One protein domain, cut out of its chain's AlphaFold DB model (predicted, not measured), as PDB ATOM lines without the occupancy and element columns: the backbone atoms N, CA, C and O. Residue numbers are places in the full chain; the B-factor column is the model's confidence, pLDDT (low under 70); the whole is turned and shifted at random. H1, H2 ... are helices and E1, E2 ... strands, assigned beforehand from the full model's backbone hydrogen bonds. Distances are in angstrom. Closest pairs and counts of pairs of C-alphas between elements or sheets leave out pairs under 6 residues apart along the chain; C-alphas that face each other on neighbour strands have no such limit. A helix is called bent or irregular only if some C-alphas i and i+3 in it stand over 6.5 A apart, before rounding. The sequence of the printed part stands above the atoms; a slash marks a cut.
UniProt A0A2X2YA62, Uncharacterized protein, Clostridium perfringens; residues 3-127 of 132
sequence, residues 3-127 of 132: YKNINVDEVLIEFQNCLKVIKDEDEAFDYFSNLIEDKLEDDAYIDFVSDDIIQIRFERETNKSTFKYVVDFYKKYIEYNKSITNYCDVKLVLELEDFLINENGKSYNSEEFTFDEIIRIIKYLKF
ATOM      1  N   TYR A   3      18.122 117.567  99.657       93.12
ATOM      2  CA  TYR A   3      19.444 117.695 100.272       93.12
ATOM      3  C   TYR A   3      20.092 119.000  99.795       93.12
ATOM      4  O   TYR A   3      20.135 119.278  98.601       93.12
ATOM      5  N   LYS A   4      20.525 119.868 100.723       91.56
ATOM      6  CA  LYS A   4      21.089 121.202 100.399       91.56
ATOM      7  C   LYS A   4      20.225 122.033  99.412       91.56
ATOM      8  O   LYS A   4      20.747 122.811  98.626       91.56
ATOM      9  N   ASN A   5      18.895 121.933  99.532       89.38
ATOM     10  CA  ASN A   5      17.866 122.571  98.679       89.38
ATOM     11  C   ASN A   5      17.677 121.995  97.264       89.38
ATOM     12  O   ASN A   5      16.834 122.524  96.543       89.38
ATOM     13  N   ILE A   6      18.367 120.916  96.900       92.06
ATOM     14  CA  ILE A   6      18.148 120.184  95.644       92.06
ATOM     15  C   ILE A   6      17.290 118.957  95.936       92.06
ATOM     16  O   ILE A   6      17.414 118.370  97.014       92.06
ATOM     17  N   ASN A   7      16.384 118.612  95.025       93.44
ATOM     18  CA  ASN A   7      15.600 117.386  95.125       93.44
ATOM     19  C   ASN A   7      16.521 116.169  95.070       93.44
ATOM     20  O   ASN A   7      17.440 116.107  94.259       93.44
ATOM     21  N   VAL A   8      16.273 115.229  95.972       93.50
ATOM     22  CA  VAL A   8      16.894 113.912  95.920       93.50
ATOM     23  C   VAL A   8      16.003 113.052  95.038       93.50
ATOM     24  O   VAL A   8      14.827 112.888  95.374       93.50
ATOM     25  N   ASP A   9      16.565 112.580  93.934       92.94
ATOM     26  CA  ASP A   9      15.903 111.746  92.934       92.94
ATOM     27  C   ASP A   9      15.791 110.313  93.465       92.94
ATOM     28  O   ASP A   9      14.689 109.796  93.653       92.94
ATOM     29  N   GLU A  10      16.919 109.743  93.903       93.19
ATOM     30  CA  GLU A  10      16.993 108.383  94.438       93.19
ATOM     31  C   GLU A  10      17.791 108.298  95.749       93.19
ATOM     32  O   GLU A  10      18.692 109.094  96.036       93.19
ATOM     33  N   VAL A  11      17.450 107.297  96.566       93.19
ATOM     34  CA  VAL A  11      18.220 106.894  97.752       93.19
ATOM     35  C   VAL A  11      18.611 105.438  97.581       93.19
ATOM     36  O   VAL A  11      17.735 104.580  97.500       93.19
ATOM     37  N   LEU A  12      19.910 105.164  97.571       94.00
ATOM     38  CA  LEU A  12      20.470 103.856  97.235       94.00
ATOM     39  C   LEU A  12      21.336 103.329  98.379       94.00
ATOM     40  O   LEU A  12      21.871 104.104  99.181       94.00
ATOM     41  N   ILE A  13      21.541 102.015  98.407       94.75
ATOM     42  CA  ILE A  13      22.660 101.408  99.134       94.75
ATOM     43  C   ILE A  13      23.672 100.949  98.099       94.75
ATOM     44  O   ILE A  13      23.317 100.205  97.196       94.75
ATOM     45  N   GLU A  14      24.923 101.352  98.248       93.81
ATOM     46  CA  GLU A  14      25.994 100.964  97.340       93.81
ATOM     47  C   GLU A  14      27.017 100.087  98.060       93.81
ATOM     48  O   GLU A  14      27.505 100.429  99.142       93.81
ATOM     49  N   PHE A  15      27.331  98.948  97.455       91.00
ATOM     50  CA  PHE A  15      28.435  98.080  97.819       91.00
ATOM     51  C   PHE A  15      29.616  98.389  96.894       91.00
ATOM     52  O   PHE A  15      29.566  98.114  95.697       91.00
ATOM     53  N   GLN A  16      30.675  98.959  97.458       88.81
ATOM     54  CA  GLN A  16      31.891  99.352  96.751       88.81
ATOM     55  C   GLN A  16      33.050  98.414  97.098       88.81
ATOM     56  O   GLN A  16      33.099  97.829  98.185       88.81
ATOM     57  N   ASN A  17      34.043  98.335  96.205       82.94
ATOM     58  CA  ASN A  17      35.285  97.569  96.385       82.94
ATOM     59  C   ASN A  17      35.085  96.051  96.566       82.94
ATOM     60  O   ASN A  17      36.017  95.359  96.984       82.94
ATOM     61  N   CYS A  18      33.906  95.530  96.221       72.81
ATOM     62  CA  CYS A  18      33.525  94.137  96.445       72.81
ATOM     63  C   CYS A  18      34.409  93.126  95.697       72.81
ATOM     64  O   CYS A  18      34.712  92.049  96.219       72.81
ATOM     65  N   LEU A  19      34.870  93.475  94.490       61.50
ATOM     66  CA  LEU A  19      35.613  92.563  93.613       61.50
ATOM     67  C   LEU A  19      37.064  92.312  94.019       61.50
ATOM     68  O   LEU A  19      37.717  91.414  93.491       61.50
ATOM     69  N   LYS A  20      37.616  93.056  94.984       62.09
ATOM     70  CA  LYS A  20      39.018  92.839  95.391       62.09
ATOM     71  C   LYS A  20      39.242  91.470  96.044       62.09
ATOM     72  O   LYS A  20      40.397  91.085  96.248       62.09
ATOM     73  N   VAL A  21      38.172  90.733  96.364       58.75
ATOM     74  CA  VAL A  21      38.234  89.432  97.044       58.75
ATOM     75  C   VAL A  21      37.613  88.279  96.243       58.75
ATOM     76  O   VAL A  21      38.119  87.158  96.336       58.75
ATOM     77  N   ILE A  22      36.587  88.533  95.425       63.69
ATOM     78  CA  ILE A  22      35.946  87.534  94.552       63.69
ATOM     79  C   ILE A  22      36.510  87.740  93.141       63.69
ATOM     80  O   ILE A  22      36.399  88.820  92.581       63.69
ATOM     81  N   LYS A  23      37.219  86.739  92.607       59.91
ATOM     82  CA  LYS A  23      38.111  86.876  91.436       59.91
ATOM     83  C   LYS A  23      37.399  86.942  90.073       59.91
ATOM     84  O   LYS A  23      38.068  86.759  89.057       59.91
ATOM     85  N   ASP A  24      36.100  87.196  90.057       66.69
ATOM     86  CA  ASP A  24      35.269  87.293  88.860       66.69
ATOM     87  C   ASP A  24      34.043  88.176  89.169       66.69
ATOM     88  O   ASP A  24      33.498  88.109  90.275       66.69
ATOM     89  N   GLU A  25      33.651  89.031  88.226       63.75
ATOM     90  CA  GLU A  25      32.585  90.032  88.390       63.75
ATOM     91  C   GLU A  25      31.207  89.373  88.443       63.75
ATOM     92  O   GLU A  25      30.404  89.682  89.328       63.75
ATOM     93  N   ASP A  26      30.983  88.396  87.559       66.56
ATOM     94  CA  ASP A  26      29.740  87.625  87.494       66.56
ATOM     95  C   ASP A  26      29.545  86.829  88.797       66.56
ATOM     96  O   ASP A  26      28.458  86.810  89.376       66.56
ATOM     97  N   GLU A  27      30.625  86.241  89.330       74.62
ATOM     98  CA  GLU A  27      30.578  85.511  90.604       74.62
ATOM     99  C   GLU A  27      30.284  86.432  91.792       74.62
ATOM    100  O   GLU A  27      29.619  86.015  92.743       74.62
ATOM    101  N   ALA A  28      30.773  87.675  91.769       73.06
ATOM    102  CA  ALA A  28      30.498  88.634  92.828       73.06
ATOM    103  C   ALA A  28      29.037  89.086  92.800       73.06
ATOM    104  O   ALA A  28      28.382  89.068  93.844       73.06
ATOM    105  N   PHE A  29      28.507  89.432  91.623       75.00
ATOM    106  CA  PHE A  29      27.095  89.777  91.473       75.00
ATOM    107  C   PHE A  29      26.194  88.634  91.956       75.00
ATOM    108  O   PHE A  29      25.371  88.842  92.851       75.00
ATOM    109  N   ASP A  30      26.415  87.416  91.453       80.44
ATOM    110  CA  ASP A  30      25.652  86.234  91.859       80.44
ATOM    111  C   ASP A  30      25.761  85.989  93.369       80.44
ATOM    112  O   ASP A  30      24.774  85.660  94.032       80.44
ATOM    113  N   TYR A  31      26.949  86.166  93.949       82.69
ATOM    114  CA  TYR A  31      27.163  86.013  95.385       82.69
ATOM    115  C   TYR A  31      26.301  86.976  96.208       82.69
ATOM    116  O   TYR A  31      25.631  86.542  97.151       82.69
ATOM    117  N   PHE A  32      26.290  88.266  95.864       81.38
ATOM    118  CA  PHE A  32      25.504  89.256  96.601       81.38
ATOM    119  C   PHE A  32      24.006  89.136  96.321       81.38
ATOM    120  O   PHE A  32      23.228  89.243  97.272       81.38
ATOM    121  N   SER A  33      23.602  88.821  95.084       83.81
ATOM    122  CA  SER A  33      22.197  88.551  94.755       83.81
ATOM    123  C   SER A  33      21.655  87.417  95.612       83.81
ATOM    124  O   SER A  33      20.703  87.605  96.367       83.81
ATOM    125  N   ASN A  34      22.364  86.288  95.664       86.69
ATOM    126  CA  ASN A  34      21.971  85.145  96.490       86.69
ATOM    127  C   ASN A  34      21.872  85.458  97.998       86.69
ATOM    128  O   ASN A  34      21.175  84.747  98.723       86.69
ATOM    129  N   LEU A  35      22.578  86.478  98.498       87.75
ATOM    130  CA  LEU A  35      22.552  86.856  99.915       87.75
ATOM    131  C   LEU A  35      21.391  87.778 100.292       87.75
ATOM    132  O   LEU A  35      20.970  87.749 101.453       87.75
ATOM    133  N   ILE A  36      20.943  88.638  99.372       88.12
ATOM    134  CA  ILE A  36      20.065  89.765  99.707       88.12
ATOM    135  C   ILE A  36      18.789  89.838  98.863       88.12
ATOM    136  O   ILE A  36      17.827  90.452  99.315       88.12
ATOM    137  N   GLU A  37      18.733  89.196  97.694       86.50
ATOM    138  CA  GLU A  37      17.594  89.267  96.766       86.50
ATOM    139  C   GLU A  37      16.292  88.786  97.417       86.50
ATOM    140  O   GLU A  37      15.267  89.454  97.325       86.50
ATOM    141  N   ASP A  38      16.340  87.702  98.197       88.12
ATOM    142  CA  ASP A  38      15.175  87.188  98.930       88.12
ATOM    143  C   ASP A  38      14.749  88.066 100.126       88.12
ATOM    144  O   ASP A  38      13.743  87.782 100.784       88.12
ATOM    145  N   LYS A  39      15.531  89.107 100.447       88.88
ATOM    146  CA  LYS A  39      15.237  90.108 101.484       88.88
ATOM    147  C   LYS A  39      14.651  91.387 100.910       88.88
ATOM    148  O   LYS A  39      14.132  92.183 101.695       88.88
ATOM    149  N   LEU A  40      14.772  91.599  99.599       86.12
ATOM    150  CA  LEU A  40      14.195  92.747  98.922       86.12
ATOM    151  C   LEU A  40      12.675  92.585  98.911       86.12
ATOM    152  O   LEU A  40      12.128  91.611  98.401       86.12
ATOM    153  N   GLU A  41      12.000  93.529  99.554       79.12
ATOM    154  CA  GLU A  41      10.549  93.651  99.516       79.12
ATOM    155  C   GLU A  41      10.198  94.842  98.615       79.12
ATOM    156  O   GLU A  41      10.973  95.794  98.520       79.12
ATOM    157  N   ASP A  42       8.999  94.814  98.026       70.19
ATOM    158  CA  ASP A  42       8.460  95.896  97.189       70.19
ATOM    159  C   ASP A  42       9.266  96.144  95.891       70.19
ATOM    160  O   ASP A  42       9.879  95.220  95.362       70.19
ATOM    161  N   ASP A  43       9.234  97.369  95.348       81.00
ATOM    162  CA  ASP A  43       9.937  97.771  94.118       81.00
ATOM    163  C   ASP A  43      11.438  98.053  94.373       81.00
ATOM    164  O   ASP A  43      11.971  99.102  94.011       81.00
ATOM    165  N   ALA A  44      12.126  97.155  95.082       87.31
ATOM    166  CA  ALA A  44      13.568  97.227  95.317       87.31
ATOM    167  C   ALA A  44      14.299  96.135  94.530       87.31
ATOM    168  O   ALA A  44      13.859  94.986  94.501       87.31
ATOM    169  N   TYR A  45      15.431  96.471  93.918       87.81
ATOM    170  CA  TYR A  45      16.207  95.537  93.099       87.81
ATOM    171  C   TYR A  45      17.708  95.800  93.207       87.81
ATOM    172  O   TYR A  45      18.148  96.854  93.670       87.81
ATOM    173  N   ILE A  46      18.493  94.806  92.798       88.56
ATOM    174  CA  ILE A  46      19.950  94.903  92.721       88.56
ATOM    175  C   ILE A  46      20.326  95.334  91.310       88.56
ATOM    176  O   ILE A  46      19.829  94.762  90.341       88.56
ATOM    177  N   ASP A  47      21.209  96.319  91.206       87.38
ATOM    178  CA  ASP A  47      21.727  96.842  89.946       87.38
ATOM    179  C   ASP A  47      23.258  96.765  89.930       87.38
ATOM    180  O   ASP A  47      23.916  96.944  90.962       87.38
ATOM    181  N   PHE A  48      23.828  96.496  88.759       79.88
ATOM    182  CA  PHE A  48      25.273  96.443  88.558       79.88
ATOM    183  C   PHE A  48      25.713  97.673  87.772       79.88
ATOM    184  O   PHE A  48      25.362  97.836  86.604       79.88
ATOM    185  N   VAL A  49      26.484  98.549  88.417       80.31
ATOM    186  CA  VAL A  49      26.837  99.858  87.842       80.31
ATOM    187  C   VAL A  49      28.189  99.822  87.145       80.31
ATOM    188  O   VAL A  49      28.373 100.419  86.084       80.31
ATOM    189  N   SER A  50      29.151  99.135  87.749       77.00
ATOM    190  CA  SER A  50      30.504  98.964  87.222       77.00
ATOM    191  C   SER A  50      31.156  97.772  87.895       77.00
ATOM    192  O   SER A  50      30.684  97.379  88.958       77.00
ATOM    193  N   ASP A  51      32.285  97.324  87.350       68.31
ATOM    194  CA  ASP A  51      33.166  96.284  87.878       68.31
ATOM    195  C   ASP A  51      33.127  96.260  89.425       68.31
ATOM    196  O   ASP A  51      32.582  95.351  90.038       68.31
ATOM    197  N   ASP A  52      33.542  97.332  90.101       76.00
ATOM    198  CA  ASP A  52      33.677  97.343  91.566       76.00
ATOM    199  C   ASP A  52      32.418  97.735  92.374       76.00
ATOM    200  O   ASP A  52      32.522  97.895  93.601       76.00
ATOM    201  N   ILE A  53      31.263  97.945  91.726       85.50
ATOM    202  CA  ILE A  53      30.088  98.602  92.328       85.50
ATOM    203  C   ILE A  53      28.780  97.857  92.038       85.50
ATOM    204  O   ILE A  53      28.312  97.784  90.900       85.50
ATOM    205  N   ILE A  54      28.125  97.429  93.119       88.38
ATOM    206  CA  ILE A  54      26.764  96.877  93.119       88.38
ATOM    207  C   ILE A  54      25.866  97.808  93.931       88.38
ATOM    208  O   ILE A  54      26.242  98.242  95.018       88.38
ATOM    209  N   GLN A  55      24.661  98.084  93.448       91.56
ATOM    210  CA  GLN A  55      23.686  98.922  94.137       91.56
ATOM    211  C   GLN A  55      22.428  98.136  94.499       91.56
ATOM    212  O   GLN A  55      22.000  97.248  93.771       91.56
ATOM    213  N   ILE A  56      21.806  98.498  95.617       92.44
ATOM    214  CA  ILE A  56      20.398  98.212  95.886       92.44
ATOM    215  C   ILE A  56      19.639  99.511  95.645       92.44
ATOM    216  O   ILE A  56      19.852 100.507  96.352       92.44
ATOM    217  N   ARG A  57      18.753  99.479  94.653       92.25
ATOM    218  CA  ARG A  57      17.898 100.591  94.245       92.25
ATOM    219  C   ARG A  57      16.484 100.367  94.763       92.25
ATOM    220  O   ARG A  57      16.049  99.229  94.935       92.25
ATOM    221  N   PHE A  58      15.779 101.457  95.040       88.62
ATOM    222  CA  PHE A  58      14.430 101.438  95.602       88.62
ATOM    223  C   PHE A  58      13.540 102.346  94.745       88.62
ATOM    224  O   PHE A  58      13.621 103.567  94.881       88.62
ATOM    225  N   GLU A  59      12.692 101.783  93.880       81.94
ATOM    226  CA  GLU A  59      11.796 102.525  92.969       81.94
ATOM    227  C   GLU A  59      10.598 103.111  93.727       81.94
ATOM    228  O   GLU A  59       9.438 102.735  93.565       81.94
ATOM    229  N   ARG A  60      10.881 104.048  94.625       76.81
ATOM    230  CA  ARG A  60       9.882 104.738  95.433       76.81
ATOM    231  C   ARG A  60      10.107 106.225  95.331       76.81
ATOM    232  O   ARG A  60      11.241 106.681  95.287       76.81
ATOM    233  N   GLU A  61       9.018 106.986  95.405       84.44
ATOM    234  CA  GLU A  61       9.121 108.432  95.560       84.44
ATOM    235  C   GLU A  61      10.062 108.751  96.730       84.44
ATOM    236  O   GLU A  61       9.883 108.278  97.861       84.44
ATOM    237  N   THR A  62      11.082 109.557  96.458       88.81
ATOM    238  CA  THR A  62      12.124 109.839  97.433       88.81
ATOM    239  C   THR A  62      11.608 110.797  98.508       88.81
ATOM    240  O   THR A  62      11.619 112.027  98.400       88.81
ATOM    241  N   ASN A  63      11.131 110.209  99.603       90.06
ATOM    242  CA  ASN A  63      10.537 110.900 100.742       90.06
ATOM    243  C   ASN A  63      11.067 110.343 102.080       90.06
ATOM    244  O   ASN A  63      11.989 109.527 102.133       90.06
ATOM    245  N   LYS A  64      10.497 110.810 103.198       90.25
ATOM    246  CA  LYS A  64      10.915 110.383 104.546       90.25
ATOM    247  C   LYS A  64      10.717 108.892 104.790       90.25
ATOM    248  O   LYS A  64      11.521 108.287 105.496       90.25
ATOM    249  N   SER A  65       9.636 108.334 104.253       88.75
ATOM    250  CA  SER A  65       9.315 106.918 104.392       88.75
ATOM    251  C   SER A  65      10.350 106.073 103.660       88.75
ATOM    252  O   SER A  65      10.938 105.184 104.269       88.75
ATOM    253  N   THR A  66      10.661 106.429 102.410       89.00
ATOM    254  CA  THR A  66      11.692 105.765 101.601       89.00
ATOM    255  C   THR A  66      13.050 105.826 102.286       89.00
ATOM    256  O   THR A  66      13.645 104.787 102.548       89.00
ATOM    257  N   PHE A  67      13.496 107.011 102.721       91.94
ATOM    258  CA  PHE A  67      14.759 107.140 103.455       91.94
ATOM    259  C   PHE A  67      14.795 106.265 104.718       91.94
ATOM    260  O   PHE A  67      15.777 105.575 104.980       91.94
ATOM    261  N   LYS A  68      13.711 106.261 105.508       91.06
ATOM    262  CA  LYS A  68      13.607 105.412 106.701       91.06
ATOM    263  C   LYS A  68      13.684 103.927 106.342       91.06
ATOM    264  O   LYS A  68      14.385 103.192 107.028       91.06
ATOM    265  N   TYR A  69      12.981 103.511 105.294       90.81
ATOM    266  CA  TYR A  69      12.973 102.135 104.814       90.81
ATOM    267  C   TYR A  69      14.381 101.673 104.427       90.81
ATOM    268  O   TYR A  69      14.827 100.644 104.927       90.81
ATOM    269  N   VAL A  70      15.122 102.471 103.650       92.38
ATOM    270  CA  VAL A  70      16.508 102.160 103.258       92.38
ATOM    271  C   VAL A  70      17.417 101.999 104.481       92.38
ATOM    272  O   VAL A  70      18.178 101.035 104.587       92.38
ATOM    273  N   VAL A  71      17.312 102.905 105.460       92.44
ATOM    274  CA  VAL A  71      18.102 102.817 106.700       92.44
ATOM    275  C   VAL A  71      17.736 101.583 107.524       92.44
ATOM    276  O   VAL A  71      18.625 100.908 108.049       92.44
ATOM    277  N   ASP A  72      16.445 101.282 107.657       92.06
ATOM    278  CA  ASP A  72      15.975 100.114 108.400       92.06
ATOM    279  C   ASP A  72      16.404  98.808 107.697       92.06
ATOM    280  O   ASP A  72      16.821  97.864 108.372       92.06
ATOM    281  N   PHE A  73      16.397  98.776 106.359       92.81
ATOM    282  CA  PHE A  73      16.890  97.659 105.550       92.81
ATOM    283  C   PHE A  73      18.375  97.383 105.811       92.81
ATOM    284  O   PHE A  73      18.740  96.258 106.164       92.81
ATOM    285  N   TYR A  74      19.226  98.414 105.722       93.50
ATOM    286  CA  TYR A  74      20.659  98.285 106.002       93.50
ATOM    287  C   TYR A  74      20.919  97.690 107.386       93.50
ATOM    288  O   TYR A  74      21.663  96.718 107.520       93.50
ATOM    289  N   LYS A  75      20.274  98.233 108.424       93.38
ATOM    290  CA  LYS A  75      20.470  97.765 109.805       93.38
ATOM    291  C   LYS A  75      20.043  96.317 109.988       93.38
ATOM    292  O   LYS A  75      20.677  95.559 110.719       93.38
ATOM    293  N   LYS A  76      18.942  95.937 109.343       93.62
ATOM    294  CA  LYS A  76      18.353  94.609 109.494       93.62
ATOM    295  C   LYS A  76      19.158  93.534 108.770       93.62
ATOM    296  O   LYS A  76      19.296  92.440 109.313       93.62
ATOM    297  N   TYR A  77      19.669  93.827 107.575       93.25
ATOM    298  CA  TYR A  77      20.207  92.793 106.686       93.25
ATOM    299  C   TYR A  77      21.690  92.943 106.330       93.25
ATOM    300  O   TYR A  77      22.303  91.957 105.921       93.25
ATOM    301  N   ILE A  78      22.286  94.127 106.510       92.94
ATOM    302  CA  ILE A  78      23.647  94.422 106.035       92.94
ATOM    303  C   ILE A  78      24.620  94.712 107.184       92.94
ATOM    304  O   ILE A  78      25.676  94.091 107.229       92.94
ATOM    305  N   GLU A  79      24.270  95.585 108.135       93.44
ATOM    306  CA  GLU A  79      25.180  96.122 109.173       93.44
ATOM    307  C   GLU A  79      26.016  95.041 109.886       93.44
ATOM    308  O   GLU A  79      27.214  95.208 110.113       93.44
ATOM    309  N   TYR A  80      25.396  93.901 110.196       91.81
ATOM    310  CA  TYR A  80      26.032  92.790 110.912       91.81
ATOM    311  C   TYR A  80      26.314  91.560 110.034       91.81
ATOM    312  O   TYR A  80      26.789  90.535 110.536       91.81
ATOM    313  N   ASN A  81      26.043  91.639 108.730       91.38
ATOM    314  CA  ASN A  81      26.278  90.546 107.799       91.38
ATOM    315  C   ASN A  81      27.743  90.537 107.343       91.38
ATOM    316  O   ASN A  81      28.121  91.191 106.374       91.38
ATOM    317  N   LYS A  82      28.571  89.750 108.037       89.62
ATOM    318  CA  LYS A  82      30.011  89.611 107.748       89.62
ATOM    319  C   LYS A  82      30.316  89.047 106.362       89.62
ATOM    320  O   LYS A  82      31.413  89.265 105.862       89.62
ATOM    321  N   SER A  83      29.375  88.329 105.751       88.19
ATOM    322  CA  SER A  83      29.500  87.880 104.361       88.19
ATOM    323  C   SER A  83      29.400  89.038 103.369       88.19
ATOM    324  O   SER A  83      29.748  88.863 102.215       88.19
ATOM    325  N   ILE A  84      28.960  90.222 103.804       88.50
ATOM    326  CA  ILE A  84      28.957  91.451 103.008       88.50
ATOM    327  C   ILE A  84      30.059  92.390 103.506       88.50
ATOM    328  O   ILE A  84      30.970  92.746 102.764       88.50
ATOM    329  N   THR A  85      30.042  92.734 104.794       88.00
ATOM    330  CA  THR A  85      30.883  93.805 105.360       88.00
ATOM    331  C   THR A  85      32.368  93.466 105.483       88.00
ATOM    332  O   THR A  85      33.178  94.365 105.687       88.00
ATOM    333  N   ASN A  86      32.764  92.195 105.346       87.38
ATOM    334  CA  ASN A  86      34.183  91.835 105.247       87.38
ATOM    335  C   ASN A  86      34.760  92.049 103.839       87.38
ATOM    336  O   ASN A  86      35.982  92.048 103.694       87.38
ATOM    337  N   TYR A  87      33.905  92.151 102.820       84.38
ATOM    338  CA  TYR A  87      34.317  92.161 101.416       84.38
ATOM    339  C   TYR A  87      34.000  93.476 100.709       84.38
ATOM    340  O   TYR A  87      34.697  93.815  99.761       84.38
ATOM    341  N   CYS A  88      33.003  94.221 101.185       86.69
ATOM    342  CA  CYS A  88      32.576  95.475 100.581       86.69
ATOM    343  C   CYS A  88      32.576  96.621 101.589       86.69
ATOM    344  O   CYS A  88      32.181  96.458 102.749       86.69
ATOM    345  N   ASP A  89      32.909  97.808 101.093       89.81
ATOM    346  CA  ASP A  89      32.532  99.055 101.741       89.81
ATOM    347  C   ASP A  89      31.064  99.345 101.409       89.81
ATOM    348  O   ASP A  89      30.686  99.359 100.243       89.81
ATOM    349  N   VAL A  90      30.226  99.582 102.421       92.81
ATOM    350  CA  VAL A  90      28.797  99.865 102.207       92.81
ATOM    351  C   VAL A  90      28.507 101.344 102.439       92.81
ATOM    352  O   VAL A  90      28.819 101.886 103.508       92.81
ATOM    353  N   LYS A  91      27.889 101.996 101.454       95.38
ATOM    354  CA  LYS A  91      27.525 103.416 101.474       95.38
ATOM    355  C   LYS A  91      26.027 103.608 101.285       95.38
ATOM    356  O   LYS A  91      25.356 102.806 100.645       95.38
ATOM    357  N   LEU A  92      25.508 104.690 101.850       95.31
ATOM    358  CA  LEU A  92      24.228 105.269 101.468       95.31
ATOM    359  C   LEU A  92      24.504 106.345 100.418       95.31
ATOM    360  O   LEU A  92      25.321 107.232 100.672       95.31
ATOM    361  N   VAL A  93      23.802 106.299  99.292       95.38
ATOM    362  CA  VAL A  93      23.955 107.274  98.206       95.38
ATOM    363  C   VAL A  93      22.669 108.075  98.056       95.38
ATOM    364  O   VAL A  93      21.571 107.521  98.103       95.38
ATOM    365  N   LEU A  94      22.807 109.393  97.918       95.00
ATOM    366  CA  LEU A  94      21.729 110.298  97.529       95.00
ATOM    367  C   LEU A  94      22.002 110.784  96.108       95.00
ATOM    368  O   LEU A  94      22.934 111.569  95.920       95.00
ATOM    369  N   GLU A  95      21.196 110.363  95.141       94.81
ATOM    370  CA  GLU A  95      21.222 110.933  93.793       94.81
ATOM    371  C   GLU A  95      20.360 112.193  93.747       94.81
ATOM    372  O   GLU A  95      19.298 112.267  94.365       94.81
ATOM    373  N   LEU A  96      20.843 113.228  93.071       95.12
ATOM    374  CA  LEU A  96      20.257 114.561  93.063       95.12
ATOM    375  C   LEU A  96      19.759 114.906  91.658       95.12
ATOM    376  O   LEU A  96      20.469 114.686  90.678       95.12
ATOM    377  N   GLU A  97      18.588 115.543  91.572       94.06
ATOM    378  CA  GLU A  97      18.017 116.008  90.293       94.06
ATOM    379  C   GLU A  97      18.883 117.082  89.600       94.06
ATOM    380  O   GLU A  97      18.738 117.325  88.402       94.06
ATOM    381  N   ASP A  98      19.761 117.759  90.347       94.50
ATOM    382  CA  ASP A  98      20.645 118.810  89.838       94.50
ATOM    383  C   ASP A  98      22.038 118.725  90.483       94.50
ATOM    384  O   ASP A  98      22.232 118.126  91.547       94.50
ATOM    385  N   PHE A  99      23.023 119.346  89.842       92.38
ATOM    386  CA  PHE A  99      24.412 119.301  90.270       92.38
ATOM    387  C   PHE A  99      24.711 120.281  91.414       92.38
ATOM    388  O   PHE A  99      24.352 121.459  91.394       92.38
ATOM    389  N   LEU A 100      25.490 119.812  92.385       89.75
ATOM    390  CA  LEU A 100      26.192 120.634  93.364       89.75
ATOM    391  C   LEU A 100      27.613 120.932  92.893       89.75
ATOM    392  O   LEU A 100      28.224 120.158  92.162       89.75
ATOM    393  N   ILE A 101      28.169 122.041  93.378       90.69
ATOM    394  CA  ILE A 101      29.575 122.397  93.185       90.69
ATOM    395  C   ILE A 101      30.264 122.363  94.548       90.69
ATOM    396  O   ILE A 101      29.828 123.037  95.484       90.69
ATOM    397  N   ASN A 102      31.336 121.576  94.676       87.50
ATOM    398  CA  ASN A 102      32.110 121.519  95.918       87.50
ATOM    399  C   ASN A 102      33.084 122.704  96.060       87.50
ATOM    400  O   ASN A 102      33.250 123.521  95.157       87.50
ATOM    401  N   GLU A 103      33.778 122.772  97.199       88.50
ATOM    402  CA  GLU A 103      34.763 123.824  97.509       88.50
ATOM    403  C   GLU A 103      35.919 123.931  96.498       88.50
ATOM    404  O   GLU A 103      36.531 124.987  96.365       88.50
ATOM    405  N   ASN A 104      36.176 122.859  95.743       92.50
ATOM    406  CA  ASN A 104      37.205 122.797  94.708       92.50
ATOM    407  C   ASN A 104      36.658 123.108  93.302       92.50
ATOM    408  O   ASN A 104      37.372 122.930  92.315       92.50
ATOM    409  N   GLY A 105      35.395 123.532  93.187       91.19
ATOM    410  CA  GLY A 105      34.756 123.856  91.911       91.19
ATOM    411  C   GLY A 105      34.343 122.642  91.075       91.19
ATOM    412  O   GLY A 105      34.009 122.807  89.904       91.19
ATOM    413  N   LYS A 106      34.368 121.422  91.632       92.88
ATOM    414  CA  LYS A 106      33.924 120.218  90.915       92.88
ATOM    415  C   LYS A 106      32.416 120.042  91.051       92.88
ATOM    416  O   LYS A 106      31.890 120.120  92.161       92.88
ATOM    417  N   SER A 107      31.772 119.779  89.918       93.62
ATOM    418  CA  SER A 107      30.345 119.478  89.806       93.62
ATOM    419  C   SER A 107      30.079 118.002  90.098       93.62
ATOM    420  O   SER A 107      30.838 117.155  89.627       93.62
ATOM    421  N   TYR A 108      29.021 117.692  90.842       92.00
ATOM    422  CA  TYR A 108      28.591 116.325  91.154       92.00
ATOM    423  C   TYR A 108      27.077 116.283  91.396       92.00
ATOM    424  O   TYR A 108      26.504 117.271  91.849       92.00
ATOM    425  N   ASN A 109      26.424 115.165  91.092       94.44
ATOM    426  CA  ASN A 109      24.979 114.964  91.269       94.44
ATOM    427  C   ASN A 109      24.654 113.794  92.210       94.44
ATOM    428  O   ASN A 109      23.504 113.388  92.300       94.44
ATOM    429  N   SER A 110      25.641 113.265  92.928       94.12
ATOM    430  CA  SER A 110      25.435 112.254  93.961       94.12
ATOM    431  C   SER A 110      26.299 112.547  95.184       94.12
ATOM    432  O   SER A 110      27.401 113.088  95.063       94.12
ATOM    433  N   GLU A 111      25.801 112.222  96.377       93.69
ATOM    434  CA  GLU A 111      26.622 112.200  97.591       93.69
ATOM    435  C   GLU A 111      26.553 110.855  98.292       93.69
ATOM    436  O   GLU A 111      25.477 110.294  98.497       93.69
ATOM    437  N   GLU A 112      27.723 110.387  98.709       94.44
ATOM    438  CA  GLU A 112      27.917 109.118  99.388       94.44
ATOM    439  C   GLU A 112      28.214 109.348 100.866       94.44
ATOM    440  O   GLU A 112      28.995 110.227 101.245       94.44
ATOM    441  N   PHE A 113      27.633 108.509 101.713       94.19
ATOM    442  CA  PHE A 113      27.810 108.578 103.154       94.19
ATOM    443  C   PHE A 113      28.011 107.184 103.723       94.19
ATOM    444  O   PHE A 113      27.353 106.224 103.325       94.19
ATOM    445  N   THR A 114      28.878 107.061 104.722       93.88
ATOM    446  CA  THR A 114      28.819 105.885 105.596       93.88
ATOM    447  C   THR A 114      27.523 105.910 106.404       93.88
ATOM    448  O   THR A 114      26.966 106.973 106.700       93.88
ATOM    449  N   PHE A 115      27.046 104.743 106.831       88.75
ATOM    450  CA  PHE A 115      25.843 104.681 107.662       88.75
ATOM    451  C   PHE A 115      26.020 105.368 109.030       88.75
ATOM    452  O   PHE A 115      25.058 105.914 109.574       88.75
ATOM    453  N   ASP A 116      27.250 105.464 109.541       89.62
ATOM    454  CA  ASP A 116      27.569 106.234 110.751       89.62
ATOM    455  C   ASP A 116      27.427 107.755 110.549       89.62
ATOM    456  O   ASP A 116      27.146 108.508 111.488       89.62
ATOM    457  N   GLU A 117      27.570 108.237 109.312       92.69
ATOM    458  CA  GLU A 117      27.414 109.651 108.964       92.69
ATOM    459  C   GLU A 117      25.946 110.070 108.816       92.69
ATOM    460  O   GLU A 117      25.655 111.270 108.806       92.69
ATOM    461  N   ILE A 118      24.999 109.125 108.818       88.31
ATOM    462  CA  ILE A 118      23.568 109.396 108.619       88.31
ATOM    463  C   ILE A 118      23.023 110.417 109.621       88.31
ATOM    464  O   ILE A 118      22.304 111.347 109.252       88.31
ATOM    465  N   ILE A 119      23.396 110.308 110.899       85.69
ATOM    466  CA  ILE A 119      22.942 111.259 111.928       85.69
ATOM    467  C   ILE A 119      23.349 112.695 111.559       85.69
ATOM    468  O   ILE A 119      22.609 113.647 111.816       85.69
ATOM    469  N   ARG A 120      24.515 112.863 110.924       84.75
ATOM    470  CA  ARG A 120      25.019 114.174 110.506       84.75
ATOM    471  C   ARG A 120      24.297 114.696 109.276       84.75
ATOM    472  O   ARG A 120      24.107 115.908 109.206       84.75
ATOM    473  N   ILE A 121      23.906 113.832 108.338       88.38
ATOM    474  CA  ILE A 121      23.248 114.269 107.098       88.38
ATOM    475  C   ILE A 121      21.761 114.545 107.286       88.38
ATOM    476  O   ILE A 121      21.237 115.444 106.634       88.38
ATOM    477  N   ILE A 122      21.093 113.855 108.221       87.88
ATOM    478  CA  ILE A 122      19.655 114.029 108.486       87.88
ATOM    479  C   ILE A 122      19.302 115.498 108.746       87.88
ATOM    480  O   ILE A 122      18.268 115.966 108.285       87.88
ATOM    481  N   LYS A 123      20.171 116.261 109.422       88.19
ATOM    482  CA  LYS A 123      19.932 117.695 109.682       88.19
ATOM    483  C   LYS A 123      19.920 118.565 108.414       88.19
ATOM    484  O   LYS A 123      19.420 119.684 108.454       88.19
ATOM    485  N   TYR A 124      20.522 118.087 107.324       90.06
ATOM    486  CA  TYR A 124      20.541 118.756 106.021       90.06
ATOM    487  C   TYR A 124      19.414 118.278 105.102       90.06
ATOM    488  O   TYR A 124      19.129 118.950 104.107       90.06
ATOM    489  N   LEU A 125      18.777 117.152 105.431       91.94
ATOM    490  CA  LEU A 125      17.630 116.637 104.702       91.94
ATOM    491  C   LEU A 125      16.374 117.419 105.080       91.94
ATOM    492  O   LEU A 125      16.005 117.539 106.249       91.94
ATOM    493  N   LYS A 126      15.689 117.931 104.061       91.31
ATOM    494  CA  LYS A 126      14.345 118.490 104.179       91.31
ATOM    495  C   LYS A 126      13.370 117.460 103.640       91.31
ATOM    496  O   LYS A 126      13.297 117.217 102.436       91.31
ATOM    497  N   PHE A 127      12.648 116.831 104.552       89.19
ATOM    498  CA  PHE A 127      11.571 115.924 104.200       89.19
ATOM    499  C   PHE A 127      10.328 116.738 103.875       89.19
ATOM    500  O   PHE A 127       9.974 117.642 104.629       89.19
TER     501      PHE A 127
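Overview. This is residues 3 to 127 of the 132 residues of an uncharacterized protein of Clostridium perfringens (UniProt A0A2X2YA62). A single strongly twisted, curled antiparallel sheet has three helices over one face: H1 at the E2 and E3 end, H2 along E1, and H4 by E4 and E5. The hairpin of E4 and E5 makes the other end of the sheet, and the short H3 lies off the sheet, between H2 and E4 along the chain. The printed part has 125 residues, with four named helices and five named strands in the order E1, H1, E2, E3, H2, H3, E4, E5, H4. The sheet's order is E2, E3, E1, E4, E5, and the class is mixed, helices and strands. The whole is compact, with a radius of gyration of the C-alphas of 14.7 A and spans of 40 by 32 by 23 A.

Along the chain. E1, residues 6 to 16, begins at C-alpha 6 (18.148, 120.184, 95.644), is 25.0 A long and bends by 66 degrees at residue 9. H1, residues 25 to 39, is 21.7 A long and irregular, with C-alphas 35 and 38 7.4 A apart. E2 is residues 44 to 50, 18.9 A, and E3 is residues 53 to 58, 16.2 A. H2, residues 64 to 77, is 20.0 A long and begins at C-alpha 64 (10.915, 110.383, 104.546). H3 is residues 82 to 85, 4.9 A. E4, residues 89 to 101, is 25.0 A long and bends by 109 degrees at residue 98. E5 is residues 107 to 113, 17.4 A. H4, residues 115 to 122, is 11.2 A long and ends at C-alpha 122 (19.655, 114.029, 108.486); it is only just irregular, with C-alphas 116 and 119 6.9 A apart.

Arrangement. In the sheet, E2 and E5 are edge strands. E2 and E3 form a hairpin, with N 47 and O 55 at 2.8 A. E3 and E1 are antiparallel, with N 15 and O 54 at 2.8 A. E1 and E4 are antiparallel at 153 degrees, with N 12 and O 93 at 2.9 A. E4 and E5 form a hairpin, with N 94 and O 111 at 2.9 A. H1, H2 and H4 on one face make two layers, helices over a sheet. H1 lies over E2 and E3 at a height over the sheet of 9.4 A; its closest C-alphas to E2 are those of Ser 33 and Ile 46, 7.0 A. H2 lies over E1, also at 9.4 A, and on the local plane stands at 3 degrees to it, along the strands; Val 11 and Phe 67 have their closest C-alphas, 6.7 A. H4, on the same face as H2, lies only just over E5, with 3 of its C-alphas falling on it, at a height of 7.2 A. The closest C-alphas of E4 and H4 are those of Leu 92 and Phe 115, 6.4 A. H1 and H2 are close but not clearly touching, with Ile 36 and Tyr 77 closest at 7.6 A between C-alphas. H3 is not on the sheet and is apart from H4. Two split strand-helix-strand units, strands running the same way with another strand between them, are E1, H1, E2 and E3, H2 H3, E4, each with a right-handed crossover. Every O i to N i+4 pair is within hydrogen-bond range in H2, but 9 of 11 in H1 and 2 of 4 in H4; H3 is too short for such a pair.

Size, cuts and confidence. The two C-alphas farthest apart, those of Asp 38 and Gly 105, are 42.2 A apart, and the first and last printed C-alphas, Tyr 3 and Phe 127, are 9.0 A apart. The printed part has no cut. No link is long; the link from E1 to H1, 8 residues, is short, and the others are tight. The mean pLDDT of the printed part is 87.1, and residues 19 to 26 and residue 51 are under 70.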